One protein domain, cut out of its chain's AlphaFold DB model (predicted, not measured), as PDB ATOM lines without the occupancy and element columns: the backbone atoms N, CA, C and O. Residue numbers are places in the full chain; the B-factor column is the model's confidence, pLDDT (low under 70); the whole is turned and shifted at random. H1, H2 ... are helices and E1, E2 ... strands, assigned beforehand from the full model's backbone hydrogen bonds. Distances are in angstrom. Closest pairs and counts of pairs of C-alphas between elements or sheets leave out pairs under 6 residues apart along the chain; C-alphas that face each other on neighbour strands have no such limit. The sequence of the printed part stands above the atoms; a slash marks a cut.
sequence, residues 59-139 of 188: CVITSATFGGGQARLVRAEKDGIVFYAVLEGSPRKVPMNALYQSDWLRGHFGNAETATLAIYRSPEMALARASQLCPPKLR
ATOM      1  N   CYS A  59      67.039-133.439 226.328       79.38
ATOM      2  CA  CYS A  59      68.158-133.463 225.400       79.38
ATOM      3  C   CYS A  59      67.945-132.549 224.194       79.38
ATOM      4  O   CYS A  59      66.824-132.190 223.852       79.38
ATOM      5  N   VAL A  60      69.026-132.148 223.531       81.56
ATOM      6  CA  VAL A  60      68.965-131.367 222.291       81.56
ATOM      7  C   VAL A  60      70.105-131.751 221.367       81.56
ATOM      8  O   VAL A  60      71.219-132.023 221.808       81.56
ATOM      9  N   ILE A  61      69.817-131.742 220.067       80.88
ATOM     10  CA  ILE A  61      70.795-131.992 219.013       80.88
ATOM     11  C   ILE A  61      71.141-130.656 218.359       80.88
ATOM     12  O   ILE A  61      70.250-129.926 217.935       80.88
ATOM     13  N   THR A  62      72.423-130.318 218.276       77.25
ATOM     14  CA  THR A  62      72.913-129.075 217.658       77.25
ATOM     15  C   THR A  62      74.022-129.386 216.652       77.25
ATOM     16  O   THR A  62      74.745-130.369 216.797       77.25
ATOM     17  N   SER A  63      74.146-128.588 215.592       78.06
ATOM     18  CA  SER A  63      75.300-128.632 214.683       78.06
ATOM     19  C   SER A  63      76.449-127.791 215.224       78.06
ATOM     20  O   SER A  63      76.222-126.666 215.663       78.06
ATOM     21  N   ALA A  64      77.673-128.295 215.119       70.62
ATOM     22  CA  ALA A  64      78.880-127.532 215.411       70.62
ATOM     23  C   ALA A  64      79.998-127.878 214.426       70.62
ATOM     24  O   ALA A  64      79.949-128.904 213.747       70.62
ATOM     25  N   THR A  65      81.011-127.018 214.369       71.94
ATOM     26  CA  THR A  65      82.184-127.197 213.510       71.94
ATOM     27  C   THR A  65      83.429-127.295 214.382       71.94
ATOM     28  O   THR A  65      83.680-126.416 215.201       71.94
ATOM     29  N   PHE A  66      84.214-128.354 214.198       68.38
ATOM     30  CA  PHE A  66      85.417-128.657 214.973       68.38
ATOM     31  C   PHE A  66      86.624-128.752 214.046       68.38
ATOM     32  O   PHE A  66      86.682-129.650 213.207       68.38
ATOM     33  N   GLY A  67      87.599-127.847 214.179       61.81
ATOM     34  CA  GLY A  67      88.838-127.904 213.383       61.81
ATOM     35  C   GLY A  67      88.603-127.987 211.865       61.81
ATOM     36  O   GLY A  67      89.332-128.686 211.167       61.81
ATOM     37  N   GLY A  68      87.538-127.345 211.368       65.06
ATOM     38  CA  GLY A  68      87.132-127.367 209.956       65.06
ATOM     39  C   GLY A  68      86.247-128.546 209.522       65.06
ATOM     40  O   GLY A  68      85.851-128.590 208.359       65.06
ATOM     41  N   GLY A  69      85.911-129.487 210.413       67.56
ATOM     42  CA  GLY A  69      84.970-130.588 210.160       67.56
ATOM     43  C   GLY A  69      83.594-130.355 210.792       67.56
ATOM     44  O   GLY A  69      83.494-129.733 211.847       67.56
ATOM     45  N   GLN A  70      82.523-130.858 210.170       73.25
ATOM     46  CA  GLN A  70      81.177-130.794 210.753       73.25
ATOM     47  C   GLN A  70      80.979-131.878 211.815       73.25
ATOM     48  O   GLN A  70      81.386-133.024 211.635       73.25
ATOM     49  N   ALA A  71      80.278-131.538 212.891       74.25
ATOM     50  CA  ALA A  71      79.878-132.471 213.930       74.25
ATOM     51  C   ALA A  71      78.466-132.180 214.450       74.25
ATOM     52  O   ALA A  71      77.915-131.081 214.322       74.25
ATOM     53  N   ARG A  72      77.882-133.199 215.071       81.50
ATOM     54  CA  ARG A  72      76.630-133.127 215.812       81.50
ATOM     55  C   ARG A  72      76.928-133.229 217.298       81.50
ATOM     56  O   ARG A  72      77.677-134.092 217.744       81.50
ATOM     57  N   LEU A  73      76.320-132.326 218.045       77.06
ATOM     58  CA  LEU A  73      76.362-132.270 219.492       77.06
ATOM     59  C   LEU A  73      75.034-132.755 220.033       77.06
ATOM     60  O   LEU A  73      73.992-132.266 219.599       77.06
ATOM     61  N   VAL A  74      75.070-133.665 220.996       79.50
ATOM     62  CA  VAL A  74      73.903-134.014 221.801       79.50
ATOM     63  C   VAL A  74      74.151-133.500 223.205       79.50
ATOM     64  O   VAL A  74      75.016-134.016 223.903       79.50
ATOM     65  N   ARG A  75      73.416-132.468 223.612       80.56
ATOM     66  CA  ARG A  75      73.385-132.032 225.009       80.56
ATOM     67  C   ARG A  75      72.296-132.823 225.714       80.56
ATOM     68  O   ARG A  75      71.180-132.871 225.207       80.56
ATOM     69  N   ALA A  76      72.609-133.411 226.854       76.69
ATOM     70  CA  ALA A  76      71.662-134.057 227.745       76.69
ATOM     71  C   ALA A  76      71.752-133.420 229.128       76.69
ATOM     72  O   ALA A  76      72.837-133.060 229.576       76.69
ATOM     73  N   GLU A  77      70.617-133.274 229.790       74.88
ATOM     74  CA  GLU A  77      70.527-132.834 231.173       74.88
ATOM     75  C   GLU A  77      69.865-133.948 231.977       74.88
ATOM     76  O   GLU A  77      68.723-134.334 231.692       74.88
ATOM     77  N   LYS A  78      70.615-134.490 232.936       69.00
ATOM     78  CA  LYS A  78      70.176-135.564 233.823       69.00
ATOM     79  C   LYS A  78      70.660-135.250 235.234       69.00
ATOM     80  O   LYS A  78      71.834-134.939 235.415       69.00
ATOM     81  N   ASP A  79      69.753-135.292 236.206       68.38
ATOM     82  CA  ASP A  79      70.056-135.064 237.627       68.38
ATOM     83  C   ASP A  79      70.775-133.722 237.902       68.38
ATOM     84  O   ASP A  79      71.632-133.620 238.773       68.38
ATOM     85  N   GLY A  80      70.454-132.678 237.122       66.56
ATOM     86  CA  GLY A  80      71.078-131.349 237.223       66.56
ATOM     87  C   GLY A  80      72.482-131.242 236.614       66.56
ATOM     88  O   GLY A  80      73.077-130.165 236.629       66.56
ATOM     89  N   ILE A  81      73.007-132.328 236.039       69.94
ATOM     90  CA  ILE A  81      74.307-132.369 235.365       69.94
ATOM     91  C   ILE A  81      74.094-132.304 233.851       69.94
ATOM     92  O   ILE A  81      73.237-132.987 233.282       69.94
ATOM     93  N   VAL A  82      74.892-131.465 233.186       71.81
ATOM     94  CA  VAL A  82      74.870-131.308 231.730       71.81
ATOM     95  C   VAL A  82      75.973-132.151 231.098       71.81
ATOM     96  O   VAL A  82      77.159-131.935 231.346       71.81
ATOM     97  N   PHE A  83      75.564-133.063 230.220       74.56
ATOM     98  CA  PHE A  83      76.437-133.929 229.439       74.56
ATOM     99  C   PHE A  83      76.401-133.529 227.967       74.56
ATOM    100  O   PHE A  83      75.339-133.244 227.412       74.56
ATOM    101  N   TYR A  84      77.549-133.570 227.302       75.50
ATOM    102  CA  TYR A  84      77.671-133.324 225.870       75.50
ATOM    103  C   TYR A  84      78.300-134.528 225.174       75.50
ATOM    104  O   TYR A  84      79.440-134.892 225.458       75.50
ATOM    105  N   ALA A  85      77.585-135.110 224.217       79.25
ATOM    106  CA  ALA A  85      78.129-136.079 223.277       79.25
ATOM    107  C   ALA A  85      78.504-135.407 221.955       79.25
ATOM    108  O   ALA A  85      77.694-134.704 221.351       79.25
ATOM    109  N   VAL A  86      79.723-135.667 221.492       78.12
ATOM    110  CA  VAL A  86      80.256-135.164 220.220       78.12
ATOM    111  C   VAL A  86      80.292-136.310 219.212       78.12
ATOM    112  O   VAL A  86      80.891-137.360 219.470       78.12
ATOM    113  N   LEU A  87      79.640-136.103 218.070       77.62
ATOM    114  CA  LEU A  87      79.527-137.047 216.961       77.62
ATOM    115  C   LEU A  87      80.055-136.355 215.704       77.62
ATOM    116  O   LEU A  87      79.377-135.515 215.114       77.62
ATOM    117  N   GLU A  88      81.276-136.664 215.295       77.94
ATOM    118  CA  GLU A  88      81.872-136.021 214.119       77.94
ATOM    119  C   GLU A  88      81.292-136.633 212.844       77.94
ATOM    120  O   GLU A  88      81.126-137.845 212.768       77.94
ATOM    121  N   GLY A  89      80.926-135.802 211.869       66.12
ATOM    122  CA  GLY A  89      80.311-136.225 210.608       66.12
ATOM    123  C   GLY A  89      81.309-136.455 209.478       66.12
ATOM    124  O   GLY A  89      80.940-136.968 208.425       66.12
ATOM    125  N   SER A  90      82.564-136.065 209.664       65.56
ATOM    126  CA  SER A  90      83.636-136.380 208.734       65.56
ATOM    127  C   SER A  90      84.961-136.519 209.478       65.56
ATOM    128  O   SER A  90      85.191-135.820 210.468       65.56
ATOM    129  N   PRO A  91      85.861-137.400 209.007       64.81
ATOM    130  CA  PRO A  91      87.236-137.391 209.476       64.81
ATOM    131  C   PRO A  91      87.871-136.031 209.162       64.81
ATOM    132  O   PRO A  91      87.723-135.483 208.066       64.81
ATOM    133  N   ARG A  92      88.560-135.468 210.153       67.75
ATOM    134  CA  ARG A  92      89.209-134.159 210.045       67.75
ATOM    135  C   ARG A  92      90.406-134.237 209.095       67.75
ATOM    136  O   ARG A  92      91.106-135.245 209.067       67.75
ATOM    137  N   LYS A  93      90.688-133.146 208.369       61.81
ATOM    138  CA  LYS A  93      91.905-133.034 207.536       61.81
ATOM    139  C   LYS A  93      93.187-133.069 208.372       61.81
ATOM    140  O   LYS A  93      94.193-133.589 207.913       61.81
ATOM    141  N   VAL A  94      93.132-132.534 209.593       60.28
ATOM    142  CA  VAL A  94      94.214-132.611 210.578       60.28
ATOM    143  C   VAL A  94      93.678-133.357 211.799       60.28
ATOM    144  O   VAL A  94      92.715-132.881 212.413       60.28
ATOM    145  N   PRO A  95      94.243-134.523 212.157       60.72
ATOM    146  CA  PRO A  95      93.846-135.220 213.368       60.72
ATOM    147  C   PRO A  95      94.265-134.374 214.575       60.72
ATOM    148  O   PRO A  95      95.445-134.234 214.882       60.72
ATOM    149  N   MET A  96      93.291-133.768 215.252       61.25
ATOM    150  CA  MET A  96      93.533-133.130 216.545       61.25
ATOM    151  C   MET A  96      93.868-134.226 217.558       61.25
ATOM    152  O   MET A  96      93.148-135.219 217.649       61.25
ATOM    153  N   ASN A  97      94.944-134.050 218.330       62.06
ATOM    154  CA  ASN A  97      95.217-134.926 219.470       62.06
ATOM    155  C   ASN A  97      94.029-134.869 220.456       62.06
ATOM    156  O   ASN A  97      93.402-133.819 220.621       62.06
ATOM    157  N   ALA A  98      93.734-135.981 221.133       59.53
ATOM    158  CA  ALA A  98      92.657-136.099 222.117       59.53
ATOM    159  C   ALA A  98      92.742-135.035 223.235       59.53
ATOM    160  O   ALA A  98      91.715-134.593 223.755       59.53
ATOM    161  N   LEU A  99      93.959-134.582 223.560       60.19
ATOM    162  CA  LEU A  99      94.204-133.471 224.485       60.19
ATOM    163  C   LEU A  99      93.607-132.155 223.963       60.19
ATOM    164  O   LEU A  99      92.746-131.577 224.616       60.19
ATOM    165  N   TYR A 100      93.936-131.759 222.730       67.69
ATOM    166  CA  TYR A 100      93.383-130.551 222.107       67.69
ATOM    167  C   TYR A 100      91.868-130.618 221.938       67.69
ATOM    168  O   TYR A 100      91.186-129.602 222.039       67.69
ATOM    169  N   GLN A 101      91.317-131.804 221.666       69.31
ATOM    170  CA  GLN A 101      89.868-131.986 221.615       69.31
ATOM    171  C   GLN A 101      89.224-131.698 222.967       69.31
ATOM    172  O   GLN A 101      88.212-131.007 223.018       69.31
ATOM    173  N   SER A 102      89.826-132.188 224.047       66.94
ATOM    174  CA  SER A 102      89.339-131.951 225.404       66.94
ATOM    175  C   SER A 102      89.420-130.470 225.779       66.94
ATOM    176  O   SER A 102      88.458-129.936 226.324       66.94
ATOM    177  N   ASP A 103      90.516-129.792 225.439       72.19
ATOM    178  CA  ASP A 103      90.699-128.365 225.730       72.19
ATOM    179  C   ASP A 103      89.759-127.483 224.909       72.19
ATOM    180  O   ASP A 103      89.146-126.564 225.445       72.19
ATOM    181  N   TRP A 104      89.562-127.808 223.629       72.38
ATOM    182  CA  TRP A 104      88.568-127.141 222.790       72.38
ATOM    183  C   TRP A 104      87.162-127.316 223.375       72.38
ATOM    184  O   TRP A 104      86.414-126.350 223.514       72.38
ATOM    185  N   LEU A 105      86.802-128.539 223.778       72.25
ATOM    186  CA  LEU A 105      85.499-128.829 224.378       72.25
ATOM    187  C   LEU A 105      85.287-128.060 225.685       72.25
ATOM    188  O   LEU A 105      84.207-127.508 225.880       72.25
ATOM    189  N   ARG A 106      86.313-127.956 226.535       73.12
ATOM    190  CA  ARG A 106      86.263-127.123 227.747       73.12
ATOM    191  C   ARG A 106      86.177-125.633 227.427       73.12
ATOM    192  O   ARG A 106      85.411-124.925 228.066       73.12
ATOM    193  N   GLY A 107      86.907-125.152 226.422       70.19
ATOM    194  CA  GLY A 107      86.856-123.751 225.999       70.19
ATOM    195  C   GLY A 107      85.474-123.326 225.493       70.19
ATOM    196  O   GLY A 107      85.056-122.196 225.725       70.19
ATOM    197  N   HIS A 108      84.740-124.238 224.844       70.25
ATOM    198  CA  HIS A 108      83.421-123.951 224.271       70.25
ATOM    199  C   HIS A 108      82.235-124.306 225.180       70.25
ATOM    200  O   HIS A 108      81.207-123.633 225.115       70.25
ATOM    201  N   PHE A 109      82.347-125.347 226.010       68.88
ATOM    202  CA  PHE A 109      81.260-125.834 226.878       68.88
ATOM    203  C   PHE A 109      81.543-125.657 228.377       68.88
ATOM    204  O   PHE A 109      80.742-126.079 229.211       68.88
ATOM    205  N   GLY A 110      82.659-125.020 228.733       71.31
ATOM    206  CA  GLY A 110      83.063-124.785 230.114       71.31
ATOM    207  C   GLY A 110      83.356-126.085 230.865       71.31
ATOM    208  O   GLY A 110      83.976-127.010 230.342       71.31
ATOM    209  N   ASN A 111      82.871-126.162 232.104       67.38
ATOM    210  CA  ASN A 111      83.063-127.311 232.996       67.38
ATOM    211  C   ASN A 111      82.069-128.460 232.746       67.38
ATOM    212  O   ASN A 111      81.958-129.360 233.577       67.38
ATOM    213  N   ALA A 112      81.317-128.433 231.644       66.81
ATOM    214  CA  ALA A 112      80.361-129.487 231.344       66.81
ATOM    215  C   ALA A 112      81.062-130.808 230.993       66.81
ATOM    216  O   ALA A 112      82.116-130.829 230.346       66.81
ATOM    217  N   GLU A 113      80.455-131.931 231.380       69.75
ATOM    218  CA  GLU A 113      81.014-133.239 231.065       69.75
ATOM    219  C   GLU A 113      80.871-133.526 229.570       69.75
ATOM    220  O   GLU A 113      79.770-133.605 229.027       69.75
ATOM    221  N   THR A 114      82.002-133.678 228.883       69.44
ATOM    222  CA  THR A 114      82.046-133.890 227.435       69.44
ATOM    223  C   THR A 114      82.601-135.276 227.112       69.44
ATOM    224  O   THR A 114      83.607-135.718 227.672       69.44
ATOM    225  N   ALA A 115      81.938-135.981 226.197       70.69
ATOM    226  CA  ALA A 115      82.337-137.294 225.710       70.69
ATOM    227  C   ALA A 115      82.314-137.312 224.176       70.69
ATOM    228  O   ALA A 115      81.310-136.993 223.542       70.69
ATOM    229  N   THR A 116      83.425-137.710 223.560       70.62
ATOM    230  CA  THR A 116      83.470-137.948 222.109       70.62
ATOM    231  C   THR A 116      83.163-139.415 221.857       70.62
ATOM    232  O   THR A 116      83.921-140.280 222.295       70.62
ATOM    233  N   LEU A 117      82.041-139.693 221.188       67.25
ATOM    234  CA  LEU A 117      81.528-141.058 221.049       67.25
ATOM    235  C   LEU A 117      82.145-141.786 219.859       67.25
ATOM    236  O   LEU A 117      82.660-142.890 220.011       67.25
ATOM    237  N   ALA A 118      82.100-141.174 218.677       69.50
ATOM    238  CA  ALA A 118      82.714-141.719 217.476       69.50
ATOM    239  C   ALA A 118      82.857-140.650 216.387       69.50
ATOM    240  O   ALA A 118      82.154-139.636 216.377       69.50
ATOM    241  N   ILE A 119      83.759-140.930 215.447       73.62
ATOM    242  CA  ILE A 119      83.904-140.191 214.196       73.62
ATOM    243  C   ILE A 119      83.146-140.974 213.125       73.62
ATOM    244  O   ILE A 119      83.565-142.057 212.712       73.62
ATOM    245  N   TYR A 120      82.008-140.444 212.698       69.06
ATOM    246  CA  TYR A 120      81.216-140.988 211.606       69.06
ATOM    247  C   TYR A 120      81.762-140.480 210.273       69.06
ATOM    248  O   TYR A 120      82.229-139.350 210.146       69.06
ATOM    249  N   ARG A 121      81.703-141.336 209.250       66.38
ATOM    250  CA  ARG A 121      82.146-140.997 207.888       66.38
ATOM    251  C   ARG A 121      81.137-140.126 207.121       66.38
ATOM    252  O   ARG A 121      81.433-139.750 205.993       66.38
ATOM    253  N   SER A 122      79.968-139.828 207.702       72.69
ATOM    254  CA  SER A 122      79.001-138.883 207.133       72.69
ATOM    255  C   SER A 122      78.247-138.079 208.212       72.69
ATOM    256  O   SER A 122      77.989-138.591 209.312       72.69
ATOM    257  N   PRO A 123      77.849-136.824 207.912       70.19
ATOM    258  CA  PRO A 123      77.076-135.984 208.829       70.19
ATOM    259  C   PRO A 123      75.656-136.513 209.060       70.19
ATOM    260  O   PRO A 123      75.076-136.275 210.121       70.19
ATOM    261  N   GLU A 124      75.107-137.254 208.097       74.06
ATOM    262  CA  GLU A 124      73.811-137.926 208.198       74.06
ATOM    263  C   GLU A 124      73.866-139.088 209.193       74.06
ATOM    264  O   GLU A 124      72.987-139.208 210.041       74.06
ATOM    265  N   MET A 125      74.941-139.882 209.169       76.12
ATOM    266  CA  MET A 125      75.172-140.959 210.137       76.12
ATOM    267  C   MET A 125      75.361-140.408 211.552       76.12
ATOM    268  O   MET A 125      74.793-140.941 212.508       76.12
ATOM    269  N   ALA A 126      76.099-139.300 211.686       76.50
ATOM    270  CA  ALA A 126      76.227-138.599 212.960       76.50
ATOM    271  C   ALA A 126      74.864-138.091 213.465       76.50
ATOM    272  O   ALA A 126      74.565-138.213 214.652       76.50
ATOM    273  N   LEU A 127      74.008-137.568 212.579       77.56
ATOM    274  CA  LEU A 127      72.659-137.122 212.936       77.56
ATOM    275  C   LEU A 127      71.731-138.290 213.295       77.56
ATOM    276  O   LEU A 127      70.980-138.185 214.262       77.56
ATOM    277  N   ALA A 128      71.792-139.400 212.559       79.75
ATOM    278  CA  ALA A 128      71.026-140.608 212.847       79.75
ATOM    279  C   ALA A 128      71.418-141.205 214.205       79.75
ATOM    280  O   ALA A 128      70.559-141.617 214.982       79.75
ATOM    281  N   ARG A 129      72.710-141.186 214.555       80.94
ATOM    282  CA  ARG A 129      73.131-141.577 215.902       80.94
ATOM    283  C   ARG A 129      72.667-140.576 216.954       80.94
ATOM    284  O   ARG A 129      72.155-140.984 217.992       80.94
ATOM    285  N   ALA A 130      72.812-139.279 216.692       79.81
ATOM    286  CA  ALA A 130      72.356-138.236 217.606       79.81
ATOM    287  C   ALA A 130      70.855-138.362 217.907       79.81
ATOM    288  O   ALA A 130      70.428-138.197 219.048       79.81
ATOM    289  N   SER A 131      70.058-138.692 216.887       79.75
ATOM    290  CA  SER A 131      68.613-138.854 217.002       79.75
ATOM    291  C   SER A 131      68.206-140.114 217.763       79.75
ATOM    292  O   SER A 131      67.195-140.071 218.462       79.75
ATOM    293  N   GLN A 132      69.001-141.186 217.687       83.69
ATOM    294  CA  GLN A 132      68.850-142.372 218.538       83.69
ATOM    295  C   GLN A 132      69.169-142.069 220.004       83.69
ATOM    296  O   GLN A 132      68.463-142.539 220.889       83.69
ATOM    297  N   LEU A 133      70.222-141.290 220.268       81.88
ATOM    298  CA  LEU A 133      70.620-140.927 221.632       81.88
ATOM    299  C   LEU A 133      69.627-139.960 222.280       81.88
ATOM    300  O   LEU A 133      69.361-140.062 223.474       81.88
ATOM    301  N   CYS A 134      69.066-139.048 221.485       80.69
ATOM    302  CA  CYS A 134      68.099-138.053 221.920       80.69
ATOM    303  C   CYS A 134      66.738-138.269 221.231       80.69
ATOM    304  O   CYS A 134      66.475-137.676 220.169       80.69
ATOM    305  N   PRO A 135      65.863-139.123 221.801       80.69
ATOM    306  CA  PRO A 135      64.554-139.405 221.229       80.69
ATOM    307  C   PRO A 135      63.656-138.156 221.244       80.69
ATOM    308  O   PRO A 135      63.784-137.308 222.126       80.69
ATOM    309  N   PRO A 136      62.711-138.030 220.293       75.69
ATOM    310  CA  PRO A 136      61.907-136.818 220.119       75.69
ATOM    311  C   PRO A 136      61.090-136.445 221.360       75.69
ATOM    312  O   PRO A 136      60.937-135.263 221.643       75.69
ATOM    313  N   LYS A 137      60.645-137.438 222.141       75.88
ATOM    314  CA  LYS A 137      59.892-137.234 223.389       75.88
ATOM    315  C   LYS A 137      60.667-136.435 224.446       75.88
ATOM    316  O   LYS A 137      60.046-135.815 225.297       75.88
ATOM    317  N   LEU A 138      62.002-136.441 224.384       76.50
ATOM    318  CA  LEU A 138      62.884-135.778 225.351       76.50
ATOM    319  C   LEU A 138      63.541-134.509 224.786       76.50
ATOM    320  O   LEU A 138      64.332-133.870 225.479       76.50
ATOM    321  N   ARG A 139      63.223-134.106 223.543       75.19
ATOM    322  CA  ARG A 139      63.892-132.991 222.838       75.19
ATOM    323  C   ARG A 139      63.567-131.589 223.362       75.19
ATOM    324  O   ARG A 139      63.988-130.601 222.761       75.19
TER     325      ARG A 139
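This is residues 59 to 139 of the 188 residues of an uncharacterized protein of Hyphomicrobiales bacterium (UniProt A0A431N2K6). A strongly twisted four-stranded sheet has H2 lengthwise over E2 and E3 on one face and H1 slantwise on the other. The 81 printed residues, class mixed, run E1 E2 E3 H1 E4 H2; the mixed sheet's order is E1, E2, E3, E4. The whole is compact, radius of gyration of the C-alphas 12.3 A, spanning 36 by 28 by 15 A.

E2, residues 69 to 78, measures 28.3 A; E1, 59 to 66, starts at C-alpha 59 (68.158, -133.463, 225.400); E3 is 81 to 88, 22.8 A, and E4 113 to 119. H1 is 98 to 109; H2, 123 to 133, ends at C-alpha 133 (70.620, -140.927, 221.632).

E1, E2 and E3 form a meander of antiparallel neighbours, with N 62 to O 73 and N 74 to O 85 each 2.8 A. E4 is parallel to E3, N 115 to O 84 2.8 A; E3, H1, E4 is a right-handed strand-helix-strand unit. H2's closest C-alphas to E3, Ala 126 and Leu 87, are 5.4 A apart. H1 and H2 have every O i to N i+4 pair within hydrogen-bond range.

The printed part has no cut and no long link. Residues 89 to 102 are among those under pLDDT 70.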